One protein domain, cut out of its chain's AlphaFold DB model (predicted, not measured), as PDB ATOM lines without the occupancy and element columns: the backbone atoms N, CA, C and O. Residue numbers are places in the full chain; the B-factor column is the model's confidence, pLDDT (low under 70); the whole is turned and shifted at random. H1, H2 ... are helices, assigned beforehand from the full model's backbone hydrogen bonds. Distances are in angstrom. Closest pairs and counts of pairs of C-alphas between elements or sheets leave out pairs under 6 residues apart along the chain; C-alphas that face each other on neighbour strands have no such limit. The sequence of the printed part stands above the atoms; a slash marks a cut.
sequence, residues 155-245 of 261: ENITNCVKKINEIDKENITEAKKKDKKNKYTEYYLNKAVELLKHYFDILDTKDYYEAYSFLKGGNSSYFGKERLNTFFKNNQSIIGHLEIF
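AT A GLANCE: This is residues 155 to 245 of the 261 residues of an uncharacterized protein of viral metagenome (UniProt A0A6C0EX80). One long helix, H2, makes the length of this rod, and the shorter helices H1 and H3 fold back along the same side of it, H1 along the half where H2 begins and H3 near the end where H2 stops. The small H4 sits in the gap between H1 and H3, and H5 packs on H3, away from H2; residues 170 to 175, at the turn from H1 into H2, stick out at one tip. The printed part has 91 residues with five named helices, H1 to H5 in that order, and no named strand; the class is all helix. The whole is loose, with a radius of gyration of the C-alphas of 15.5 A and spans of 50 by 23 by 22 A.

IN THESE COORDINATES: Find C-alpha 158 at (-30.962, -4.788, -40.496); from there H1 runs through residues 158 to 168, 15.8 A from first to last C-alpha. Next look at C-alpha 174 at (-21.893, 16.020, -38.283), where H2 begins; it holds residues 174 to 204 and is 44.5 A long. H3 follows at residues 208 to 216, 12.1 A long, and H4 is the short run of residues 228 to 231. H5, residues 236 to 243, is 9.3 A long and ends at C-alpha 243 at (-34.891, -17.788, -53.086).

HOW THE PARTS SIT: Begin with H1 and H2, a helical hairpin: they touch, closest at the C-alphas of Ile 164 and Lys 181, 5.9 A apart, at a shallow tilt of 5 degrees, opposite ways. Here H2 touches H1 with residues 177 to 188 alone. Farther along, H2 touches H3 with residues 199 to 203 alone, a second helical hairpin at a shallow tilt of 23 degrees, opposite ways; the C-alphas of Ile 202 and Ala 211 are closest, at 5.8 A. H3 and H4 touch at the C-alphas of Leu 215 and Leu 228, 5.0 A apart. H4 only just touches H1, with 3 pairs of C-alphas within 8 A, closest at Thr 158 and Phe 231, 5.8 A. H5 touches H3, closest at the C-alphas of Leu 215 and Glu 243, 7.3 A, while H5 is apart from H1 and H2. In H1, H2 and H3 every O i to N i+4 pair is within hydrogen-bond range, in H5 3 of 4, and H4 is too short for such a pair.

THE WHOLE: Look for the two C-alphas farthest apart, those of Thr 173 and Lys 206, at 50.0 A. The printed part has no cut, and the link from H3 to H4, 11 residues, is long. Within that link residues 218 to 224 are under 70 in pLDDT, against a mean of 90.4 for the printed part of this model.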
ATOM      1  N   GLU A 155     -29.605   0.381 -46.271       92.56
ATOM      2  CA  GLU A 155     -31.058   0.422 -46.048       92.56
ATOM      3  C   GLU A 155     -31.730  -0.959 -46.051       92.56
ATOM      4  O   GLU A 155     -32.811  -1.112 -45.484       92.56
ATOM      5  N   ASN A 156     -31.091  -1.963 -46.650       93.25
ATOM      6  CA  ASN A 156     -31.568  -3.337 -46.741       93.25
ATOM      7  C   ASN A 156     -30.928  -4.272 -45.715       93.25
ATOM      8  O   ASN A 156     -31.337  -5.426 -45.633       93.25
ATOM      9  N   ILE A 157     -29.966  -3.796 -44.921       94.06
ATOM     10  CA  ILE A 157     -29.244  -4.588 -43.922       94.06
ATOM     11  C   ILE A 157     -29.690  -4.151 -42.527       94.06
ATOM     12  O   ILE A 157     -29.465  -3.014 -42.107       94.06
ATOM     13  N   THR A 158     -30.297  -5.071 -41.777       93.44
ATOM     14  CA  THR A 158     -30.962  -4.788 -40.496       93.44
ATOM     15  C   THR A 158     -30.021  -4.121 -39.491       93.44
ATOM     16  O   THR A 158     -30.351  -3.082 -38.916       93.44
ATOM     17  N   ASN A 159     -28.825  -4.683 -39.301       93.94
ATOM     18  CA  ASN A 159     -27.850  -4.154 -38.345       93.94
ATOM     19  C   ASN A 159     -27.138  -2.893 -38.851       93.94
ATOM     20  O   ASN A 159     -26.727  -2.069 -38.036       93.94
ATOM     21  N   CYS A 160     -27.065  -2.692 -40.171       96.19
ATOM     22  CA  CYS A 160     -26.550  -1.449 -40.734       96.19
ATOM     23  C   CYS A 160     -27.481  -0.289 -40.381       96.19
ATOM     24  O   CYS A 160     -27.049   0.649 -39.720       96.19
ATOM     25  N   VAL A 161     -28.779  -0.404 -40.690       96.25
ATOM     26  CA  VAL A 161     -29.783   0.621 -40.346       96.25
ATOM     27  C   VAL A 161     -29.773   0.945 -38.852       96.25
ATOM     28  O   VAL A 161     -29.736   2.117 -38.481       96.25
ATOM     29  N   LYS A 162     -29.762  -0.080 -37.984       96.44
ATOM     30  CA  LYS A 162     -29.676   0.123 -36.529       96.44
ATOM     31  C   LYS A 162     -28.446   0.944 -36.154       96.44
ATOM     32  O   LYS A 162     -28.574   1.919 -35.417       96.44
ATOM     33  N   LYS A 163     -27.280   0.603 -36.712       97.62
ATOM     34  CA  LYS A 163     -26.033   1.293 -36.386       97.62
ATOM     35  C   LYS A 163     -26.001   2.736 -36.878       97.62
ATOM     36  O   LYS A 163     -25.512   3.603 -36.161       97.62
ATOM     37  N   ILE A 164     -26.549   3.009 -38.060       96.94
ATOM     38  CA  ILE A 164     -26.680   4.380 -38.570       96.94
ATOM     39  C   ILE A 164     -27.567   5.217 -37.638       96.94
ATOM     40  O   ILE A 164     -27.163   6.307 -37.241       96.94
ATOM     41  N   ASN A 165     -28.707   4.671 -37.205       97.19
ATOM     42  CA  ASN A 165     -29.616   5.350 -36.279       97.19
ATOM     43  C   ASN A 165     -28.997   5.587 -34.889       97.19
ATOM     44  O   ASN A 165     -29.347   6.557 -34.222       97.19
ATOM     45  N   GLU A 166     -28.112   4.700 -34.423       97.19
ATOM     46  CA  GLU A 166     -27.330   4.921 -33.198       97.19
ATOM     47  C   GLU A 166     -26.370   6.102 -33.360       97.19
ATOM     48  O   GLU A 166     -26.367   6.995 -32.517       97.19
ATOM     49  N   ILE A 167     -25.611   6.140 -34.463       96.69
ATOM     50  CA  ILE A 167     -24.655   7.219 -34.761       96.69
ATOM     51  C   ILE A 167     -25.370   8.572 -34.859       96.69
ATOM     52  O   ILE A 167     -24.844   9.585 -34.402       96.69
ATOM     53  N   ASP A 168     -26.581   8.597 -35.417       95.81
ATOM     54  CA  ASP A 168     -27.381   9.821 -35.527       95.81
ATOM     55  C   ASP A 168     -27.729  10.455 -34.180       95.81
ATOM     56  O   ASP A 168     -27.805  11.683 -34.079       95.81
ATOM     57  N   LYS A 169     -27.871   9.625 -33.142       97.19
ATOM     58  CA  LYS A 169     -28.175  10.044 -31.770       97.19
ATOM     59  C   LYS A 169     -26.928  10.407 -30.962       97.19
ATOM     60  O   LYS A 169     -27.061  10.899 -29.843       97.19
ATOM     61  N   GLU A 170     -25.726  10.159 -31.482       96.44
ATOM     62  CA  GLU A 170     -24.490  10.513 -30.788       96.44
ATOM     63  C   GLU A 170     -24.307  12.036 -30.732       96.44
ATOM     64  O   GLU A 170     -24.493  12.748 -31.724       96.44
ATOM     65  N   ASN A 171     -23.863  12.540 -29.578       96.75
ATOM     66  CA  ASN A 171     -23.532  13.952 -29.396       96.75
ATOM     67  C   ASN A 171     -22.120  14.262 -29.931       96.75
ATOM     68  O   ASN A 171     -21.180  14.497 -29.172       96.75
ATOM     69  N   ILE A 172     -21.958  14.188 -31.253       96.38
ATOM     70  CA  ILE A 172     -20.716  14.498 -31.973       96.38
ATOM     71  C   ILE A 172     -21.010  15.381 -33.190       96.38
ATOM     72  O   ILE A 172     -22.154  15.505 -33.621       96.38
ATOM     73  N   THR A 173     -19.966  15.972 -33.774       96.94
ATOM     74  CA  THR A 173     -20.102  16.805 -34.976       96.94
ATOM     75  C   THR A 173     -20.598  16.001 -36.179       96.94
ATOM     76  O   THR A 173     -20.249  14.831 -36.349       96.94
ATOM     77  N   GLU A 174     -21.348  16.652 -37.071       96.31
ATOM     78  CA  GLU A 174     -21.893  16.020 -38.283       96.31
ATOM     79  C   GLU A 174     -20.806  15.429 -39.194       96.31
ATOM     80  O   GLU A 174     -20.989  14.351 -39.760       96.31
ATOM     81  N   ALA A 175     -19.629  16.061 -39.266       96.38
ATOM     82  CA  ALA A 175     -18.476  15.505 -39.976       96.38
ATOM     83  C   ALA A 175     -18.052  14.141 -39.398       96.38
ATOM     84  O   ALA A 175     -17.926  13.165 -40.134       96.38
ATOM     85  N   LYS A 176     -17.936  14.031 -38.065       96.69
ATOM     86  CA  LYS A 176     -17.595  12.762 -37.402       96.69
ATOM     87  C   LYS A 176     -18.705  11.719 -37.553       96.69
ATOM     88  O   LYS A 176     -18.396  10.534 -37.689       96.69
ATOM     89  N   LYS A 177     -19.982  12.128 -37.555       97.50
ATOM     90  CA  LYS A 177     -21.098  11.215 -37.857       97.50
ATOM     91  C   LYS A 177     -20.967  10.657 -39.268       97.50
ATOM     92  O   LYS A 177     -21.050   9.444 -39.435       97.50
ATOM     93  N   LYS A 178     -20.718  11.510 -40.266       97.06
ATOM     94  CA  LYS A 178     -20.549  11.102 -41.668       97.06
ATOM     95  C   LYS A 178     -19.426  10.075 -41.828       97.06
ATOM     96  O   LYS A 178     -19.660   9.021 -42.416       97.06
ATOM     97  N   ASP A 179     -18.263  10.326 -41.235       97.12
ATOM     98  CA  ASP A 179     -17.127   9.398 -41.299       97.12
ATOM     99  C   ASP A 179     -17.455   8.048 -40.646       97.12
ATOM    100  O   ASP A 179     -17.215   6.988 -41.232       97.12
ATOM    101  N   LYS A 180     -18.084   8.062 -39.461       97.56
ATOM    102  CA  LYS A 180     -18.544   6.832 -38.797       97.56
ATOM    103  C   LYS A 180     -19.571   6.073 -39.641       97.56
ATOM    104  O   LYS A 180     -19.453   4.856 -39.779       97.56
ATOM    105  N   LYS A 181     -20.565   6.766 -40.206       97.44
ATOM    106  CA  LYS A 181     -21.602   6.161 -41.056       97.44
ATOM    107  C   LYS A 181     -20.995   5.483 -42.279       97.44
ATOM    108  O   LYS A 181     -21.373   4.352 -42.573       97.44
ATOM    109  N   ASN A 182     -20.036   6.128 -42.943       96.50
ATOM    110  CA  ASN A 182     -19.335   5.553 -44.091       96.50
ATOM    111  C   ASN A 182     -18.587   4.275 -43.697       96.50
ATOM    112  O   ASN A 182     -18.810   3.231 -44.305       96.50
ATOM    113  N   LYS A 183     -17.800   4.325 -42.612       97.19
ATOM    114  CA  LYS A 183     -17.047   3.168 -42.107       97.19
ATOM    115  C   LYS A 183     -17.948   1.968 -41.792       97.19
ATOM    116  O   LYS A 183     -17.648   0.845 -42.184       97.19
ATOM    117  N   TYR A 184     -19.054   2.184 -41.075       97.12
ATOM    118  CA  TYR A 184     -19.971   1.090 -40.740       97.12
ATOM    119  C   TYR A 184     -20.776   0.606 -41.948       97.12
ATOM    120  O   TYR A 184     -21.040  -0.590 -42.049       97.12
ATOM    121  N   THR A 185     -21.135   1.499 -42.870       95.44
ATOM    122  CA  THR A 185     -21.791   1.114 -44.126       95.44
ATOM    123  C   THR A 185     -20.900   0.173 -44.926       95.44
ATOM    124  O   THR A 185     -21.349  -0.904 -45.304       95.44
ATOM    125  N   GLU A 186     -19.633   0.534 -45.121       94.69
ATOM    126  CA  GLU A 186     -18.656  -0.301 -45.823       94.69
ATOM    127  C   GLU A 186     -18.473  -1.663 -45.140       94.69
ATOM    128  O   GLU A 186     -18.578  -2.699 -45.794       94.69
ATOM    129  N   TYR A 187     -18.310  -1.680 -43.813       96.25
ATOM    130  CA  TYR A 187     -18.208  -2.919 -43.037       96.25
ATOM    131  C   TYR A 187     -19.399  -3.863 -43.270       96.25
ATOM    132  O   TYR A 187     -19.212  -5.043 -43.575       96.25
ATOM    133  N   TYR A 188     -20.632  -3.357 -43.156       95.50
ATOM    134  CA  TYR A 188     -21.820  -4.189 -43.343       95.50
ATOM    135  C   TYR A 188     -22.016  -4.619 -44.798       95.50
ATOM    136  O   TYR A 188     -22.492  -5.727 -45.022       95.50
ATOM    137  N   LEU A 189     -21.641  -3.792 -45.777       92.88
ATOM    138  CA  LEU A 189     -21.694  -4.171 -47.190       92.88
ATOM    139  C   LEU A 189     -20.683  -5.276 -47.524       92.88
ATOM    140  O   LEU A 189     -21.049  -6.235 -48.197       92.88
ATOM    141  N   ASN A 190     -19.458  -5.206 -47.003       92.56
ATOM    142  CA  ASN A 190     -18.464  -6.267 -47.193       92.56
ATOM    143  C   ASN A 190     -18.942  -7.587 -46.578       92.56
ATOM    144  O   ASN A 190     -18.937  -8.623 -47.243       92.56
ATOM    145  N   LYS A 191     -19.483  -7.531 -45.356       94.38
ATOM    146  CA  LYS A 191     -20.093  -8.695 -44.704       94.38
ATOM    147  C   LYS A 191     -21.279  -9.259 -45.502       94.38
ATOM    148  O   LYS A 191     -21.439 -10.471 -45.615       94.38
ATOM    149  N   ALA A 192     -22.100  -8.389 -46.093       93.00
ATOM    150  CA  ALA A 192     -23.208  -8.786 -46.959       93.00
ATOM    151  C   ALA A 192     -22.725  -9.576 -48.184       93.00
ATOM    152  O   ALA A 192     -23.313 -10.599 -48.531       93.00
ATOM    153  N   VAL A 193     -21.645  -9.114 -48.822       92.44
ATOM    154  CA  VAL A 193     -21.024  -9.789 -49.969       92.44
ATOM    155  C   VAL A 193     -20.502 -11.170 -49.577       92.44
ATOM    156  O   VAL A 193     -20.721 -12.122 -50.323       92.44
ATOM    157  N   GLU A 194     -19.853 -11.310 -48.420       92.75
ATOM    158  CA  GLU A 194     -19.363 -12.605 -47.925       92.75
ATOM    159  C   GLU A 194     -20.501 -13.603 -47.685       92.75
ATOM    160  O   GLU A 194     -20.433 -14.736 -48.162       92.75
ATOM    161  N   LEU A 195     -21.585 -13.173 -47.031       93.81
ATOM    162  CA  LEU A 195     -22.764 -14.018 -46.811       93.81
ATOM    163  C   LEU A 195     -23.409 -14.452 -48.134       93.81
ATOM    164  O   LEU A 195     -23.795 -15.608 -48.289       93.81
ATOM    165  N   LEU A 196     -23.514 -13.544 -49.109       94.25
ATOM    166  CA  LEU A 196     -24.058 -13.870 -50.430       94.25
ATOM    167  C   LEU A 196     -23.155 -14.834 -51.205       94.25
ATOM    168  O   LEU A 196     -23.668 -15.752 -51.840       94.25
ATOM    169  N   LYS A 197     -21.829 -14.660 -51.147       93.62
ATOM    170  CA  LYS A 197     -20.874 -15.607 -51.746       93.62
ATOM    171  C   LYS A 197     -21.045 -16.997 -51.149       93.62
ATOM    172  O   LYS A 197     -21.268 -17.932 -51.905       93.62
ATOM    173  N   HIS A 198     -21.074 -17.096 -49.820       94.44
ATOM    174  CA  HIS A 198     -21.287 -18.368 -49.136       94.44
ATOM    175  C   HIS A 198     -22.600 -19.046 -49.557       94.44
ATOM    176  O   HIS A 198     -22.611 -20.235 -49.859       94.44
ATOM    177  N   TYR A 199     -23.697 -18.288 -49.664       95.56
ATOM    178  CA  TYR A 199     -24.965 -18.812 -50.177       95.56
ATOM    179  C   TYR A 199     -24.841 -19.394 -51.589       95.56
ATOM    180  O   TYR A 199     -25.354 -20.480 -51.860       95.56
ATOM    181  N   PHE A 200     -24.156 -18.691 -52.492       95.62
ATOM    182  CA  PHE A 200     -23.935 -19.199 -53.842       95.62
ATOM    183  C   PHE A 200     -23.003 -20.415 -53.870       95.62
ATOM    184  O   PHE A 200     -23.257 -21.315 -54.661       95.62
ATOM    185  N   ASP A 201     -22.005 -20.493 -52.990       95.31
ATOM    186  CA  ASP A 201     -21.133 -21.669 -52.879       95.31
ATOM    187  C   ASP A 201     -21.929 -22.913 -52.438       95.31
ATOM    188  O   ASP A 201     -21.764 -24.001 -52.994       95.31
ATOM    189  N   ILE A 202     -22.868 -22.758 -51.496       95.38
ATOM    190  CA  ILE A 202     -23.783 -23.840 -51.096       95.38
ATOM    191  C   ILE A 202     -24.636 -24.298 -52.298       95.38
ATOM    192  O   ILE A 202     -24.770 -25.496 -52.552       95.38
ATOM    193  N   LEU A 203     -25.166 -23.361 -53.092       96.50
ATOM    194  CA  LEU A 203     -25.925 -23.684 -54.308       96.50
ATOM    195  C   LEU A 203     -25.073 -24.411 -55.363       96.50
ATOM    196  O   LEU A 203     -25.547 -25.372 -55.975       96.50
ATOM    197  N   ASP A 204     -23.824 -23.982 -55.553       93.88
ATOM    198  CA  ASP A 204     -22.858 -24.581 -56.481       93.88
ATOM    199  C   ASP A 204     -22.517 -26.038 -56.083       93.88
ATOM    200  O   ASP A 204     -22.366 -26.905 -56.950       93.88
ATOM    201  N   THR A 205     -22.487 -26.346 -54.778       94.25
ATOM    202  CA  THR A 205     -22.288 -27.715 -54.247       94.25
ATOM    203  C   THR A 205     -23.543 -28.595 -54.256       94.25
ATOM    204  O   THR A 205     -23.448 -29.789 -53.972       94.25
ATOM    205  N   LYS A 206     -24.696 -28.052 -54.676       93.31
ATOM    206  CA  LYS A 206     -26.006 -28.732 -54.759       93.31
ATOM    207  C   LYS A 206     -26.627 -29.098 -53.407       93.31
ATOM    208  O   LYS A 206     -27.567 -29.894 -53.372       93.31
ATOM    209  N   ASP A 207     -26.167 -28.508 -52.308       93.69
ATOM    210  CA  ASP A 207     -26.818 -28.684 -51.008       93.69
ATOM    211  C   ASP A 207     -28.004 -27.714 -50.864       93.69
ATOM    212  O   ASP A 207     -27.953 -26.671 -50.214       93.69
ATOM    213  N   TYR A 208     -29.108 -28.034 -51.544       93.50
ATOM    214  CA  TYR A 208     -30.283 -27.158 -51.593       93.50
ATOM    215  C   TYR A 208     -31.022 -27.058 -50.255       93.50
ATOM    216  O   TYR A 208     -31.685 -26.050 -49.997       93.50
ATOM    217  N   TYR A 209     -30.917 -28.085 -49.405       90.94
ATOM    218  CA  TYR A 209     -31.480 -28.050 -48.056       90.94
ATOM    219  C   TYR A 209     -30.720 -27.049 -47.188       90.94
ATOM    220  O   TYR A 209     -31.339 -26.208 -46.525       90.94
ATOM    221  N   GLU A 210     -29.389 -27.091 -47.240       91.88
ATOM    222  CA  GLU A 210     -28.543 -26.126 -46.552       91.88
ATOM    223  C   GLU A 210     -28.745 -24.715 -47.109       91.88
ATOM    224  O   GLU A 210     -28.910 -23.773 -46.336       91.88
ATOM    225  N   ALA A 211     -28.859 -24.555 -48.432       93.94
ATOM    226  CA  ALA A 211     -29.134 -23.256 -49.050       93.94
ATOM    227  C   ALA A 211     -30.454 -22.653 -48.541       93.94
ATOM    228  O   ALA A 211     -30.514 -21.471 -48.195       93.94
ATOM    229  N   TYR A 212     -31.515 -23.462 -48.446       92.06
ATOM    230  CA  TYR A 212     -32.802 -23.023 -47.903       92.06
ATOM    231  C   TYR A 212     -32.705 -22.672 -46.411       92.06
ATOM    232  O   TYR A 212     -33.242 -21.651 -45.964       92.06
ATOM    233  N   SER A 213     -31.985 -23.491 -45.645       90.50
ATOM    234  CA  SER A 213     -31.747 -23.287 -44.214       90.50
ATOM    235  C   SER A 213     -30.961 -22.002 -43.945       90.50
ATOM    236  O   SER A 213     -31.381 -21.192 -43.117       90.50
ATOM    237  N   PHE A 214     -29.899 -21.746 -44.708       93.00
ATOM    238  CA  PHE A 214     -29.102 -20.524 -44.635       93.00
ATOM    239  C   PHE A 214     -29.862 -19.281 -45.134       93.00
ATOM    240  O   PHE A 214     -29.627 -18.164 -44.665       93.00
ATOM    241  N   LEU A 215     -30.821 -19.448 -46.051       92.00
ATOM    242  CA  LEU A 215     -31.645 -18.346 -46.541       92.00
ATOM    243  C   LEU A 215     -32.739 -17.934 -45.542       92.00
ATOM    244  O   LEU A 215     -32.846 -16.753 -45.203       92.00
ATOM    245  N   LYS A 216     -33.572 -18.887 -45.098       85.94
ATOM    246  CA  LYS A 216     -34.813 -18.614 -44.341       85.94
ATOM    247  C   LYS A 216     -34.820 -19.128 -42.899       85.94
ATOM    248  O   LYS A 216     -35.620 -18.639 -42.100       85.94
ATOM    249  N   GLY A 217     -33.925 -20.044 -42.534       72.06
ATOM    250  CA  GLY A 217     -33.787 -20.556 -41.168       72.06
ATOM    251  C   GLY A 217     -34.980 -21.370 -40.668       72.06
ATOM    252  O   GLY A 217     -35.620 -20.969 -39.697       72.06
ATOM    253  N   GLY A 218     -35.250 -22.511 -41.314       64.38
ATOM    254  CA  GLY A 218     -36.183 -23.537 -40.817       64.38
ATOM    255  C   GLY A 218     -35.640 -24.305 -39.599       64.38
ATOM    256  O   GLY A 218     -34.689 -23.851 -38.961       64.38
ATOM    257  N   ASN A 219     -36.206 -25.486 -39.303       57.22
ATOM    258  CA  ASN A 219     -35.736 -26.427 -38.263       57.22
ATOM    259  C   ASN A 219     -34.337 -26.985 -38.598       57.22
ATOM    260  O   ASN A 219     -34.188 -28.142 -38.975       57.22
ATOM    261  N   SER A 220     -33.320 -26.135 -38.520       64.00
ATOM    262  CA  SER A 220     -31.970 -26.366 -39.027       64.00
ATOM    263  C   SER A 220     -30.921 -25.902 -38.016       64.00
ATOM    264  O   SER A 220     -31.231 -25.241 -37.020       64.00
ATOM    265  N   SER A 221     -29.656 -26.205 -38.303       65.12
ATOM    266  CA  SER A 221     -28.451 -25.860 -37.528       65.12
ATOM    267  C   SER A 221     -28.207 -24.348 -37.323       65.12
ATOM    268  O   SER A 221     -27.222 -23.961 -36.678       65.12
ATOM    269  N   TYR A 222     -29.094 -23.495 -37.851       67.38
ATOM    270  CA  TYR A 222     -29.025 -22.031 -37.847       67.38
ATOM    271  C   TYR A 222     -29.902 -21.347 -36.793       67.38
ATOM    272  O   TYR A 222     -30.118 -20.131 -36.854       67.38
ATOM    273  N   PHE A 223     -30.418 -22.085 -35.807       63.34
ATOM    274  CA  PHE A 223     -31.085 -21.460 -34.667       63.34
ATOM    275  C   PHE A 223     -30.119 -20.512 -33.933       63.34
ATOM    276  O   PHE A 223     -29.023 -20.909 -33.544       63.34
ATOM    277  N   GLY A 224     -30.502 -19.238 -33.793       64.75
ATOM    278  CA  GLY A 224     -29.677 -18.207 -33.148       64.75
ATOM    279  C   GLY A 224     -28.432 -17.760 -33.928       64.75
ATOM    280  O   GLY A 224     -27.681 -16.929 -33.422       64.75
ATOM    281  N   LYS A 225     -28.207 -18.269 -35.146       77.19
ATOM    282  CA  LYS A 225     -27.084 -17.862 -36.003       77.19
ATOM    283  C   LYS A 225     -27.508 -16.796 -37.008       77.19
ATOM    284  O   LYS A 225     -28.672 -16.711 -37.397       77.19
ATOM    285  N   GLU A 226     -26.538 -15.993 -37.437       79.50
ATOM    286  CA  GLU A 226     -26.740 -15.039 -38.523       79.50
ATOM    287  C   GLU A 226     -26.966 -15.790 -39.842       79.50
ATOM    288  O   GLU A 226     -26.231 -16.708 -40.196       79.50
ATOM    289  N   ARG A 227     -28.024 -15.394 -40.542       86.94
ATOM    290  CA  ARG A 227     -28.499 -15.972 -41.804       86.94
ATOM    291  C   ARG A 227     -29.095 -14.879 -42.682       86.94
ATOM    292  O   ARG A 227     -29.413 -13.797 -42.174       86.94
ATOM    293  N   LEU A 228     -29.305 -15.146 -43.969       91.12
ATOM    294  CA  LEU A 228     -29.662 -14.093 -44.927       91.12
ATOM    295  C   LEU A 228     -30.946 -13.333 -44.552       91.12
ATOM    296  O   LEU A 228     -30.922 -12.106 -44.563       91.12
ATOM    297  N   ASN A 229     -32.028 -14.003 -44.128       88.00
ATOM    298  CA  ASN A 229     -33.272 -13.317 -43.727       88.00
ATOM    299  C   ASN A 229     -33.228 -12.595 -42.370       88.00
ATOM    300  O   ASN A 229     -34.150 -11.850 -42.047       88.00
ATOM    301  N   THR A 230     -32.189 -12.819 -41.565       89.19
ATOM    302  CA  THR A 230     -31.953 -12.060 -40.322       89.19
ATOM    303  C   THR A 230     -30.978 -10.907 -40.540       89.19
ATOM    304  O   THR A 230     -31.087  -9.867 -39.888       89.19
ATOM    305  N   PHE A 231     -30.042 -11.081 -41.474       92.94
ATOM    306  CA  PHE A 231     -29.041 -10.088 -41.826       92.94
ATOM    307  C   PHE A 231     -29.630  -9.003 -42.735       92.94
ATOM    308  O   PHE A 231     -29.564  -7.811 -42.414       92.94
ATOM    309  N   PHE A 232     -30.259  -9.413 -43.837       92.94
ATOM    310  CA  PHE A 232     -31.046  -8.536 -44.691       92.94
ATOM    311  C   PHE A 232     -32.458  -8.350 -44.130       92.94
ATOM    312  O   PHE A 232     -32.954  -9.161 -43.346       92.94
ATOM    313  N   LYS A 233     -33.140  -7.285 -44.557       90.50
ATOM    314  CA  LYS A 233     -34.570  -7.112 -44.301       90.50
ATOM    315  C   LYS A 233     -35.336  -8.293 -44.897       90.50
ATOM    316  O   LYS A 233     -35.223  -8.578 -46.087       90.50
ATOM    317  N   ASN A 234     -36.148  -8.949 -44.072       86.38
ATOM    318  CA  ASN A 234     -36.971 -10.076 -44.494       86.38
ATOM    319  C   ASN A 234     -38.187  -9.600 -45.306       86.38
ATOM    320  O   ASN A 234     -39.287  -9.458 -44.777       86.38
ATOM    321  N   ASN A 235     -37.974  -9.297 -46.582       83.25
ATOM    322  CA  ASN A 235     -39.024  -8.907 -47.514       83.25
ATOM    323  C   ASN A 235     -38.877  -9.652 -48.846       83.25
ATOM    324  O   ASN A 235     -37.829 -10.224 -49.158       83.25
ATOM    325  N   GLN A 236     -39.941  -9.635 -49.647       79.00
ATOM    326  CA  GLN A 236     -39.969 -10.339 -50.927       79.00
ATOM    327  C   GLN A 236     -38.972  -9.759 -51.944       79.00
ATOM    328  O   GLN A 236     -38.417 -10.511 -52.741       79.00
ATOM    329  N   SER A 237     -38.682  -8.454 -51.882       79.44
ATOM    330  CA  SER A 237     -37.746  -7.792 -52.799       79.44
ATOM    331  C   SER A 237     -36.278  -8.174 -52.578       79.44
ATOM    332  O   SER A 237     -35.457  -7.946 -53.463       79.44
ATOM    333  N   ILE A 238     -35.933  -8.776 -51.438       84.12
ATOM    334  CA  ILE A 238     -34.585  -9.286 -51.166       84.12
ATOM    335  C   ILE A 238     -34.610 -10.805 -51.067       84.12
ATOM    336  O   ILE A 238     -33.978 -11.496 -51.862       84.12
ATOM    337  N   ILE A 239     -35.371 -11.343 -50.115       89.19
ATOM    338  CA  ILE A 239     -35.361 -12.778 -49.823       89.19
ATOM    339  C   ILE A 239     -36.004 -13.572 -50.957       89.19
ATOM    340  O   ILE A 239     -35.484 -14.625 -51.307       89.19
ATOM    341  N   GLY A 240     -37.052 -13.049 -51.603       85.06
ATOM    342  CA  GLY A 240     -37.636 -13.684 -52.790       85.06
ATOM    343  C   GLY A 240     -36.670 -13.718 -53.982       85.06
ATOM    344  O   GLY A 240     -36.563 -14.731 -54.670       85.06
ATOM    345  N   HIS A 241     -35.893 -12.646 -54.185       85.44
ATOM    346  CA  HIS A 241     -34.853 -12.598 -55.221       85.44
ATOM    347  C   HIS A 241     -33.697 -13.567 -54.966       85.44
ATOM    348  O   HIS A 241     -33.068 -14.018 -55.919       85.44
ATOM    349  N   LEU A 242     -33.396 -13.879 -53.707       91.62
ATOM    350  CA  LEU A 242     -32.385 -14.875 -53.360       91.62
ATOM    351  C   LEU A 242     -32.952 -16.296 -53.449       91.62
ATOM    352  O   LEU A 242     -32.271 -17.197 -53.936       91.62
ATOM    353  N   GLU A 243     -34.209 -16.492 -53.059       91.75
ATOM    354  CA  GLU A 243     -34.891 -17.788 -53.086       91.75
ATOM    355  C   GLU A 243     -34.992 -18.378 -54.489       91.75
ATOM    356  O   GLU A 243     -34.776 -19.575 -54.654       91.75
ATOM    357  N   ILE A 244     -35.248 -17.553 -55.510       89.88
ATOM    358  CA  ILE A 244     -35.396 -18.014 -56.901       89.88
ATOM    359  C   ILE A 244     -34.155 -18.748 -57.431       89.88
ATOM    360  O   ILE A 244     -34.266 -19.545 -58.361       89.88
ATOM    361  N   PHE A 245     -32.970 -18.519 -56.852       93.38
ATOM    362  CA  PHE A 245     -31.771 -19.247 -57.254       93.38
ATOM    363  C   PHE A 245     -31.863 -20.740 -56.942       93.38
ATOM    364  O   PHE A 245     -31.423 -21.526 -57.770       93.38
TER     365      PHE A 245